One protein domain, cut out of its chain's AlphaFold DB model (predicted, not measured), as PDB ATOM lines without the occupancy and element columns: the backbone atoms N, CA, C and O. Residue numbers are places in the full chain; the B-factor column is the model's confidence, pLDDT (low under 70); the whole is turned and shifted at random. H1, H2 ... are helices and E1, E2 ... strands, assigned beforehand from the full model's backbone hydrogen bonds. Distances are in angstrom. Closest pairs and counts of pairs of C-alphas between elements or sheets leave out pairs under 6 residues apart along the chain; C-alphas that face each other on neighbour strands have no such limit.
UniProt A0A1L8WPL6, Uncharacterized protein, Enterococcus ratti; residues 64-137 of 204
ATOM      1  N   ILE A  64     103.018 105.981 117.802       95.94
ATOM      2  CA  ILE A  64     102.991 105.729 119.242       95.94
ATOM      3  C   ILE A  64     103.725 106.856 119.953       95.94
ATOM      4  O   ILE A  64     104.937 107.011 119.812       95.94
ATOM      5  N   HIS A  65     103.007 107.592 120.795       95.50
ATOM      6  CA  HIS A  65     103.611 108.533 121.730       95.50
ATOM      7  C   HIS A  65     103.874 107.827 123.062       95.50
ATOM      8  O   HIS A  65     102.941 107.434 123.763       95.50
ATOM      9  N   PHE A  66     105.144 107.662 123.416       95.31
ATOM     10  CA  PHE A  66     105.565 106.955 124.620       95.31
ATOM     11  C   PHE A  66     106.063 107.941 125.680       95.31
ATOM     12  O   PHE A  66     107.099 108.585 125.509       95.31
ATOM     13  N   CYS A  67     105.332 108.049 126.787       93.44
ATOM     14  CA  CYS A  67     105.698 108.912 127.905       93.44
ATOM     15  C   CYS A  67     106.794 108.263 128.762       93.44
ATOM     16  O   CYS A  67     106.643 107.120 129.193       93.44
ATOM     17  N   LEU A  68     107.887 108.990 129.003       92.12
ATOM     18  CA  LEU A  68     108.999 108.560 129.860       92.12
ATOM     19  C   LEU A  68     109.011 109.246 131.234       92.12
ATOM     20  O   LEU A  68     109.909 108.990 132.032       92.12
ATOM     21  N   ASP A  69     108.033 110.109 131.511       89.31
ATOM     22  CA  ASP A  69     107.966 110.862 132.763       89.31
ATOM     23  C   ASP A  69     107.798 109.931 133.975       89.31
ATOM     24  O   ASP A  69     106.960 109.027 133.970       89.31
ATOM     25  N   GLY A  70     108.624 110.133 135.003       84.00
ATOM     26  CA  GLY A  70     108.606 109.342 136.239       84.00
ATOM     27  C   GLY A  70     109.043 107.874 136.115       84.00
ATOM     28  O   GLY A  70     108.939 107.144 137.101       84.00
ATOM     29  N   ILE A  71     109.530 107.425 134.949       88.31
ATOM     30  CA  ILE A  71     109.988 106.044 134.740       88.31
ATOM     31  C   ILE A  71     111.468 105.908 135.115       88.31
ATOM     32  O   ILE A  71     112.334 106.497 134.471       88.31
ATOM     33  N   ASP A  72     111.772 105.039 136.083       87.75
ATOM     34  CA  ASP A  72     113.153 104.628 136.356       87.75
ATOM     35  C   ASP A  72     113.608 103.537 135.368       87.75
ATOM     36  O   ASP A  72     113.163 102.385 135.398       87.75
ATOM     37  N   ILE A  73     114.528 103.904 134.473       88.31
ATOM     38  CA  ILE A  73     115.086 103.021 133.443       88.31
ATOM     39  C   ILE A  73     115.859 101.839 134.049       88.31
ATOM     40  O   ILE A  73     115.835 100.738 133.487       88.31
ATOM     41  N   LYS A  74     116.510 102.017 135.206       86.62
ATOM     42  CA  LYS A  74     117.256 100.938 135.870       86.62
ATOM     43  C   LYS A  74     116.307  99.842 136.346       86.62
ATOM     44  O   LYS A  74     116.569  98.661 136.100       86.62
ATOM     45  N   ASP A  75     115.167 100.228 136.914       84.88
ATOM     46  CA  ASP A  75     114.103  99.305 137.327       84.88
ATOM     47  C   ASP A  75     113.460  98.583 136.142       84.88
ATOM     48  O   ASP A  75     113.189  97.375 136.193       84.88
ATOM     49  N   VAL A  76     113.258  99.297 135.028       87.56
ATOM     50  CA  VAL A  76     112.776  98.693 133.778       87.56
ATOM     51  C   VAL A  76     113.718  97.570 133.340       87.56
ATOM     52  O   VAL A  76     113.253  96.498 132.945       87.56
ATOM     53  N   ILE A  77     115.032  97.775 133.397       86.38
ATOM     54  CA  ILE A  77     116.019  96.799 132.917       86.38
ATOM     55  C   ILE A  77     116.165  95.621 133.883       86.38
ATOM     56  O   ILE A  77     116.125  94.466 133.438       86.38
ATOM     57  N   SER A  78     116.293  95.900 135.183       80.62
ATOM     58  CA  SER A  78     116.523  94.896 136.229       80.62
ATOM     59  C   SER A  78     115.339  93.944 136.408       80.62
ATOM     60  O   SER A  78     115.522  92.800 136.823       80.62
ATOM     61  N   LYS A  79     114.124  94.391 136.051       75.12
ATOM     62  CA  LYS A  79     112.862  93.692 136.350       75.12
ATOM     63  C   LYS A  79     112.701  93.417 137.848       75.12
ATOM     64  O   LYS A  79     112.070  92.421 138.200       75.12
ATOM     65  N   ALA A  80     113.282  94.255 138.708       63.28
ATOM     66  CA  ALA A  80     113.190  94.091 140.152       63.28
ATOM     67  C   ALA A  80     111.710  93.995 140.554       63.28
ATOM     68  O   ALA A  80     110.922  94.901 140.297       63.28
ATOM     69  N   GLN A  81     111.323  92.848 141.111       54.53
ATOM     70  CA  GLN A  81     109.925  92.521 141.405       54.53
ATOM     71  C   GLN A  81     109.564  92.753 142.883       54.53
ATOM     72  O   GLN A  81     108.501  92.318 143.309       54.53
ATOM     73  N   GLY A  82     110.433  93.417 143.655       49.50
ATOM     74  CA  GLY A  82     110.285  93.554 145.109       49.50
ATOM     75  C   GLY A  82     110.436  94.965 145.686       49.50
ATOM     76  O   GLY A  82     109.874  95.213 146.742       49.50
ATOM     77  N   GLU A  83     111.135  95.893 145.022       46.53
ATOM     78  CA  GLU A  83     111.421  97.226 145.603       46.53
ATOM     79  C   GLU A  83     111.214  98.397 144.625       46.53
ATOM     80  O   GLU A  83     110.986  99.524 145.052       46.53
ATOM     81  N   GLY A  84     111.211  98.134 143.315       48.69
ATOM     82  CA  GLY A  84     110.938  99.129 142.280       48.69
ATOM     83  C   GLY A  84     109.487  99.081 141.805       48.69
ATOM     84  O   GLY A  84     108.992  98.020 141.415       48.69
ATOM     85  N   ILE A  85     108.808 100.232 141.764       55.34
ATOM     86  CA  ILE A  85     107.403 100.377 141.310       55.34
ATOM     87  C   ILE A  85     107.224  99.871 139.861       55.34
ATOM     88  O   ILE A  85     106.139  99.450 139.453       55.34
ATOM     89  N   TYR A  86     108.302  99.855 139.072       57.22
ATOM     90  CA  TYR A  86     108.228  99.702 137.623       57.22
ATOM     91  C   TYR A  86     108.735  98.364 137.067       57.22
ATOM     92  O   TYR A  86     108.425  98.059 135.917       57.22
ATOM     93  N   GLY A  87     109.448  97.511 137.809       55.25
ATOM     94  CA  GLY A  87     110.085  96.313 137.223       55.25
ATOM     95  C   GLY A  87     109.106  95.340 136.539       55.25
ATOM     96  O   GLY A  87     109.382  94.816 135.445       55.25
ATOM     97  N   GLY A  88     107.921  95.173 137.136       63.94
ATOM     98  CA  GLY A  88     106.816  94.344 136.639       63.94
ATOM     99  C   GLY A  88     105.694  95.093 135.911       63.94
ATOM    100  O   GLY A  88     104.744  94.445 135.466       63.94
ATOM    101  N   SER A  89     105.774  96.420 135.775       82.44
ATOM    102  CA  SER A  89     104.668  97.211 135.227       82.44
ATOM    103  C   SER A  89     104.418  96.919 133.738       82.44
ATOM    104  O   SER A  89     105.280  96.401 133.004       82.44
ATOM    105  N   MET A  90     103.202  97.237 133.284       84.94
ATOM    106  CA  MET A  90     102.808  97.096 131.879       84.94
ATOM    107  C   MET A  90     103.664  97.998 130.991       84.94
ATOM    108  O   MET A  90     104.312  97.493 130.075       84.94
ATOM    109  N   THR A  91     103.806  99.266 131.374       88.88
ATOM    110  CA  THR A  91     104.628 100.268 130.686       88.88
ATOM    111  C   THR A  91     106.091  99.843 130.568       88.88
ATOM    112  O   THR A  91     106.666  99.900 129.485       88.88
ATOM    113  N   SER A  92     106.705  99.303 131.625       89.38
ATOM    114  CA  SER A  92     108.084  98.795 131.545       89.38
ATOM    115  C   SER A  92     108.203  97.590 130.619       89.38
ATOM    116  O   SER A  92     109.188  97.414 129.899       89.38
ATOM    117  N   SER A  93     107.191  96.722 130.620       89.06
ATOM    118  CA  SER A  93     107.137  95.579 129.711       89.06
ATOM    119  C   SER A  93     106.968  95.997 128.253       89.06
ATOM    120  O   SER A  93     107.559  95.355 127.383       89.06
ATOM    121  N   GLU A  94     106.201  97.053 127.995       92.75
ATOM    122  CA  GLU A  94     106.026  97.688 126.688       92.75
ATOM    123  C   GLU A  94     107.313  98.372 126.237       92.75
ATOM    124  O   GLU A  94     107.780  98.092 125.140       92.75
ATOM    125  N   LEU A  95     107.974  99.142 127.104       93.88
ATOM    126  CA  LEU A  95     109.231  99.815 126.777       93.88
ATOM    127  C   LEU A  95     110.329  98.812 126.389       93.88
ATOM    128  O   LEU A  95     110.994  98.957 125.363       93.88
ATOM    129  N   ARG A  96     110.454  97.710 127.141       93.00
ATOM    130  CA  ARG A  96     111.336  96.583 126.773       93.00
ATOM    131  C   ARG A  96     110.906  95.889 125.481       93.00
ATOM    132  O   ARG A  96     111.729  95.266 124.809       93.00
ATOM    133  N   TYR A  97     109.614  95.891 125.159       93.62
ATOM    134  CA  TYR A  97     109.120  95.348 123.898       93.62
ATOM    135  C   TYR A  97     109.519  96.250 122.728       93.62
ATOM    136  O   TYR A  97     110.066  95.726 121.760       93.62
ATOM    137  N   VAL A  98     109.347  97.569 122.855       95.31
ATOM    138  CA  VAL A  98     109.789  98.558 121.863       95.31
ATOM    139  C   VAL A  98     111.291  98.436 121.624       95.31
ATOM    140  O   VAL A  98     111.691  98.254 120.481       95.31
ATOM    141  N   TYR A  99     112.112  98.403 122.683       94.75
ATOM    142  CA  TYR A  99     113.568  98.240 122.559       94.75
ATOM    143  C   TYR A  99     113.961  97.028 121.702       94.75
ATOM    144  O   TYR A  99     114.783  97.120 120.795       94.75
ATOM    145  N   ARG A 100     113.337  95.871 121.950       92.75
ATOM    146  CA  ARG A 100     113.651  94.630 121.221       92.75
ATOM    147  C   ARG A 100     113.247  94.651 119.751       92.75
ATOM    148  O   ARG A 100     113.755  93.823 119.001       92.75
ATOM    149  N   ASN A 101     112.323  95.525 119.372       93.69
ATOM    150  CA  ASN A 101     111.820  95.665 118.010       93.69
ATOM    151  C   ASN A 101     112.145  97.058 117.449       93.69
ATOM    152  O   ASN A 101     111.435  97.552 116.578       93.69
ATOM    153  N   TRP A 102     113.185  97.709 117.979       94.56
ATOM    154  CA  TRP A 102     113.435  99.120 117.710       94.56
ATOM    155  C   TRP A 102     113.687  99.410 116.232       94.56
ATOM    156  O   TRP A 102     113.214 100.422 115.734       94.56
ATOM    157  N   GLU A 103     114.355  98.502 115.519       93.50
ATOM    158  CA  GLU A 103     114.665  98.688 114.097       93.50
ATOM    159  C   GLU A 103     113.408  98.915 113.239       93.50
ATOM    160  O   GLU A 103     113.410  99.778 112.367       93.50
ATOM    161  N   GLU A 104     112.321  98.200 113.541       93.62
ATOM    162  CA  GLU A 104     111.029  98.309 112.846       93.62
ATOM    163  C   GLU A 104     110.187  99.495 113.352       93.62
ATOM    164  O   GLU A 104     109.289  99.967 112.662       93.62
ATOM    165  N   LEU A 105     110.455  99.970 114.571       95.06
ATOM    166  CA  LEU A 105     109.625 100.947 115.285       95.06
ATOM    167  C   LEU A 105     110.217 102.358 115.328       95.06
ATOM    168  O   LEU A 105     109.519 103.288 115.731       95.06
ATOM    169  N   LYS A 106     111.482 102.542 114.937       94.25
ATOM    170  CA  LYS A 106     112.229 103.800 115.120       94.25
ATOM    171  C   LYS A 106     111.573 105.028 114.483       94.25
ATOM    172  O   LYS A 106     111.748 106.130 114.984       94.25
ATOM    173  N   GLU A 107     110.811 104.830 113.410       94.38
ATOM    174  CA  GLU A 107     110.090 105.893 112.693       94.38
ATOM    175  C   GLU A 107     108.641 106.064 113.172       94.38
ATOM    176  O   GLU A 107     107.955 106.984 112.741       94.38
ATOM    177  N   ARG A 108     108.161 105.173 114.048       95.31
ATOM    178  CA  ARG A 108     106.756 105.083 114.482       95.31
ATOM    179  C   ARG A 108     106.558 105.414 115.954       95.31
ATOM    180  O   ARG A 108     105.431 105.621 116.384       95.31
ATOM    181  N   VAL A 109     107.629 105.422 116.743       96.94
ATOM    182  CA  VAL A 109     107.569 105.678 118.184       96.94
ATOM    183  C   VAL A 109     108.262 106.994 118.503       96.94
ATOM    184  O   VAL A 109     109.469 107.144 118.303       96.94
ATOM    185  N   ILE A 110     107.503 107.921 119.077       96.69
ATOM    186  CA  ILE A 110     107.997 109.194 119.588       96.69
ATOM    187  C   ILE A 110     108.021 109.143 121.108       96.69
ATOM    188  O   ILE A 110     106.995 108.955 121.757       96.69
ATOM    189  N   PHE A 111     109.197 109.360 121.689       96.94
ATOM    190  CA  PHE A 111     109.334 109.481 123.134       96.94
ATOM    191  C   PHE A 111     109.083 110.917 123.575       96.94
ATOM    192  O   PHE A 111     109.594 111.857 122.963       96.94
ATOM    193  N   VAL A 112     108.322 111.082 124.652       96.00
ATOM    194  CA  VAL A 112     108.012 112.386 125.244       96.00
ATOM    195  C   VAL A 112     108.297 112.385 126.741       96.00
ATOM    196  O   VAL A 112     108.114 111.380 127.425       96.00
ATOM    197  N   GLU A 113     108.757 113.521 127.247       93.56
ATOM    198  CA  GLU A 113     109.091 113.734 128.655       93.56
ATOM    199  C   GLU A 113     108.557 115.103 129.078       93.56
ATOM    200  O   GLU A 113     108.579 116.058 128.289       93.56
ATOM    201  N   LYS A 114     108.054 115.202 130.309       92.69
ATOM    202  CA  LYS A 114     107.598 116.473 130.859       92.69
ATOM    203  C   LYS A 114     108.808 117.259 131.356       92.69
ATOM    204  O   LYS A 114     109.598 116.761 132.151       92.69
ATOM    205  N   ARG A 115     108.951 118.498 130.896       89.12
ATOM    206  CA  ARG A 115     109.969 119.438 131.379       89.12
ATOM    207  C   ARG A 115     109.279 120.715 131.799       89.12
ATOM    208  O   ARG A 115     108.583 121.326 130.990       89.12
ATOM    209  N   GLU A 116     109.449 121.077 133.067       86.81
ATOM    210  CA  GLU A 116     108.746 122.204 133.684       86.81
ATOM    211  C   GLU A 116     107.222 122.086 133.455       86.81
ATOM    212  O   GLU A 116     106.564 121.230 134.053       86.81
ATOM    213  N   ALA A 117     106.669 122.895 132.545       87.44
ATOM    214  CA  ALA A 117     105.252 122.933 132.191       87.44
ATOM    215  C   ALA A 117     104.929 122.437 130.763       87.44
ATOM    216  O   ALA A 117     103.781 122.550 130.339       87.44
ATOM    217  N   SER A 118     105.896 121.899 130.007       90.62
ATOM    218  CA  SER A 118     105.707 121.487 128.604       90.62
ATOM    219  C   SER A 118     106.160 120.053 128.318       90.62
ATOM    220  O   SER A 118     107.089 119.532 128.934       90.62
ATOM    221  N   TRP A 119     105.506 119.411 127.348       92.62
ATOM    222  CA  TRP A 119     105.892 118.098 126.829       92.62
ATOM    223  C   TRP A 119     106.903 118.258 125.699       92.62
ATOM    224  O   TRP A 119     106.622 118.921 124.701       92.62
ATOM    225  N   VAL A 120     108.074 117.637 125.842       94.75
ATOM    226  CA  VAL A 120     109.163 117.742 124.865       94.75
ATOM    227  C   VAL A 120     109.453 116.369 124.271       94.75
ATOM    228  O   VAL A 120     109.508 115.372 124.992       94.75
ATOM    229  N   LYS A 121     109.653 116.313 122.948       95.31
ATOM    230  CA  LYS A 121     110.117 115.098 122.269       95.31
ATOM    231  C   LYS A 121     111.564 114.815 122.670       95.31
ATOM    232  O   LYS A 121     112.422 115.690 122.564       95.31
ATOM    233  N   VAL A 122     111.841 113.593 123.101       94.94
ATOM    234  CA  VAL A 122     113.172 113.157 123.537       94.94
ATOM    235  C   VAL A 122     113.672 111.995 122.688       94.94
ATOM    236  O   VAL A 122     112.910 111.300 122.018       94.94
ATOM    237  N   LYS A 123     114.992 111.784 122.697       94.75
ATOM    238  CA  LYS A 123     115.595 110.603 122.072       94.75
ATOM    239  C   LYS A 123     115.215 109.343 122.852       94.75
ATOM    240  O   LYS A 123     114.966 109.399 124.054       94.75
ATOM    241  N   ALA A 124     115.238 108.203 122.167       94.81
ATOM    242  CA  ALA A 124     114.968 106.913 122.785       94.81
ATOM    243  C   ALA A 124     115.925 106.614 123.962       94.81
ATOM    244  O   ALA A 124     117.100 106.995 123.895       94.81
ATOM    245  N   PRO A 125     115.477 105.905 125.018       94.44
ATOM    246  CA  PRO A 125     116.287 105.659 126.216       94.44
ATOM    247  C   PRO A 125     117.652 105.012 125.948       94.44
ATOM    248  O   PRO A 125     118.655 105.472 126.473       94.44
ATOM    249  N   TRP A 126     117.725 104.014 125.068       94.88
ATOM    250  CA  TRP A 126     118.983 103.346 124.687       94.88
ATOM    251  C   TRP A 126     119.913 104.199 123.818       94.88
ATOM    252  O   TRP A 126     121.068 103.838 123.640       94.88
ATOM    253  N   VAL A 127     119.436 105.318 123.265       93.69
ATOM    254  CA  VAL A 127     120.303 106.300 122.592       93.69
ATOM    255  C   VAL A 127     120.890 107.277 123.611       93.69
ATOM    256  O   VAL A 127     122.018 107.728 123.438       93.69
ATOM    257  N   ARG A 128     120.133 107.618 124.665       92.44
ATOM    258  CA  ARG A 128     120.609 108.482 125.758       92.44
ATOM    259  C   ARG A 128     121.576 107.742 126.683       92.44
ATOM    260  O   ARG A 128     122.589 108.306 127.071       92.44
ATOM    261  N   GLU A 129     121.256 106.495 127.015       90.62
ATOM    262  CA  GLU A 129     121.938 105.696 128.039       90.62
ATOM    263  C   GLU A 129     122.264 104.284 127.505       90.62
ATOM    264  O   GLU A 129     121.741 103.290 128.019       90.62
ATOM    265  N   PRO A 130     123.090 104.159 126.447       91.69
ATOM    266  CA  PRO A 130     123.357 102.873 125.796       91.69
ATOM    267  C   PRO A 130     123.923 101.825 126.762       91.69
ATOM    268  O   PRO A 130     123.468 100.684 126.760       91.69
ATOM    269  N   GLU A 131     124.827 102.231 127.653       89.69
ATOM    270  CA  GLU A 131     125.496 101.351 128.620       89.69
ATOM    271  C   GLU A 131     124.508 100.606 129.531       89.69
ATOM    272  O   GLU A 131     124.669  99.413 129.797       89.69
ATOM    273  N   LEU A 132     123.430 101.273 129.964       88.44
ATOM    274  CA  LEU A 132     122.395 100.634 130.780       88.44
ATOM    275  C   LEU A 132     121.647  99.567 129.974       88.44
ATOM    276  O   LEU A 132     121.429  98.445 130.440       88.44
ATOM    277  N   TRP A 133     121.266  99.893 128.740       90.06
ATOM    278  CA  TRP A 133     120.479  99.007 127.879       90.06
ATOM    279  C   TRP A 133     121.289  97.842 127.299       90.06
ATOM    280  O   TRP A 133     120.712  96.804 126.961       90.06
ATOM    281  N   GLU A 134     122.616  97.953 127.240       86.81
ATOM    282  CA  GLU A 134     123.505  96.847 126.880       86.81
ATOM    283  C   GLU A 134     123.480  95.710 127.909       86.81
ATOM    284  O   GLU A 134     123.578  94.530 127.529       86.81
ATOM    285  N   ALA A 135     123.282  96.039 129.189       84.75
ATOM    286  CA  ALA A 135     123.121  95.060 130.263       84.75
ATOM    287  C   ALA A 135     121.809  94.265 130.133       84.75
ATOM    288  O   ALA A 135     121.712  93.122 130.593       84.75
ATOM    289  N   TYR A 136     120.798  94.816 129.453       85.75
ATOM    290  CA  TYR A 136     119.536  94.123 129.224       85.75
ATOM    291  C   TYR A 136     119.700  92.968 128.222       85.75
ATOM    292  O   TYR A 136     119.726  93.156 127.004       85.75
ATOM    293  N   LYS A 137     119.746  91.728 128.727       81.69
ATOM    294  CA  LYS A 137     119.755  90.503 127.906       81.69
ATOM    295  C   LYS A 137     118.389  89.800 127.952       81.69
ATOM    296  O   LYS A 137     118.072  89.100 128.917       81.69
TER     297      LYS A 137
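Overview. This is residues 64 to 137 of the 204 residues of an uncharacterized protein of Enterococcus ratti (UniProt A0A1L8WPL6). A small three-stranded sheet, E1, E2 and E3, makes one end of the domain, and a cluster of short helices makes the other, where H1 lies between H2 and H5; H2 only grazes the sheet, H3 leads the chain back to E2, and H4 lies between E3 and H5. The printed part has 74 residues, with five named helices and three named strands in the order E1 H1 H2 H3 E2 E3 H4 H5. The sheet's order is E1 E2 E3, mixed, and the class is mixed, helices and strands. The whole is compact, with a radius of gyration of the C-alphas of 12.2 A, and its C-alphas span 32 by 30 by 22 A.

Arrangement. Begin at E1, residues 64 to 67, an edge strand parallel to E2, residues 109 to 115, at 29 degrees; look for N 66 and O 110, 2.8 A apart. E2 and E3, residues 118 to 122, form an antiparallel hairpin at 137 degrees, with N 113 and O 120 3.0 A apart. Between E1 and E2 come H1, residues 73 to 78, H2, residues 90 to 100, and H3, residues 102 to 105, a strand-helix-strand unit, two parallel neighbour strands with helices between. H1 touches H2 about perpendicular, at 85 degrees, with the closest C-alphas, those of Val 76 and Ser 92, 5.2 A apart. H2 only grazes the sheet, with its residues 91 to 98. H1 also touches H5, residues 130 to 135, the same way at a shallow tilt of 18 degrees; their closest C-alphas, those of Ile 77 and Trp 133, are 7.1 A apart. H4, residues 125 to 128, is close to H5 but not clearly touching, with the closest C-alphas, those of Trp 126 and Trp 133, 5.6 A apart. H2 and H5 are apart. In H1 and H2 every O i to N i+4 pair is within hydrogen-bond range, in H5 1 of 2, and H3 and H4 are too short for such a pair.

Along the chain. Find C-alpha 64 at (102.991, 105.729, 119.242), where E1 begins, 9.6 A long. H1 measures 8.7 A, H2 15.4 A and H3 4.9 A. E2 runs 19.2 A from C-alpha 109 at (107.569, 105.678, 118.184), and E3 12.3 A. H4 measures 5.2 A, and H5 9.0 A, ending at C-alpha 135 at (123.121, 95.060, 130.263).

Size, cuts and confidence. The two C-alphas farthest apart, those of Ala 117 and Lys 137, are 35.8 A apart. The printed part has no cut. The link from H1 to H2, 11 residues, is long; the other links are tight. Look there for the low confidence: residues 80 to 88 are under 70, while the mean pLDDT of the printed part is 86.6.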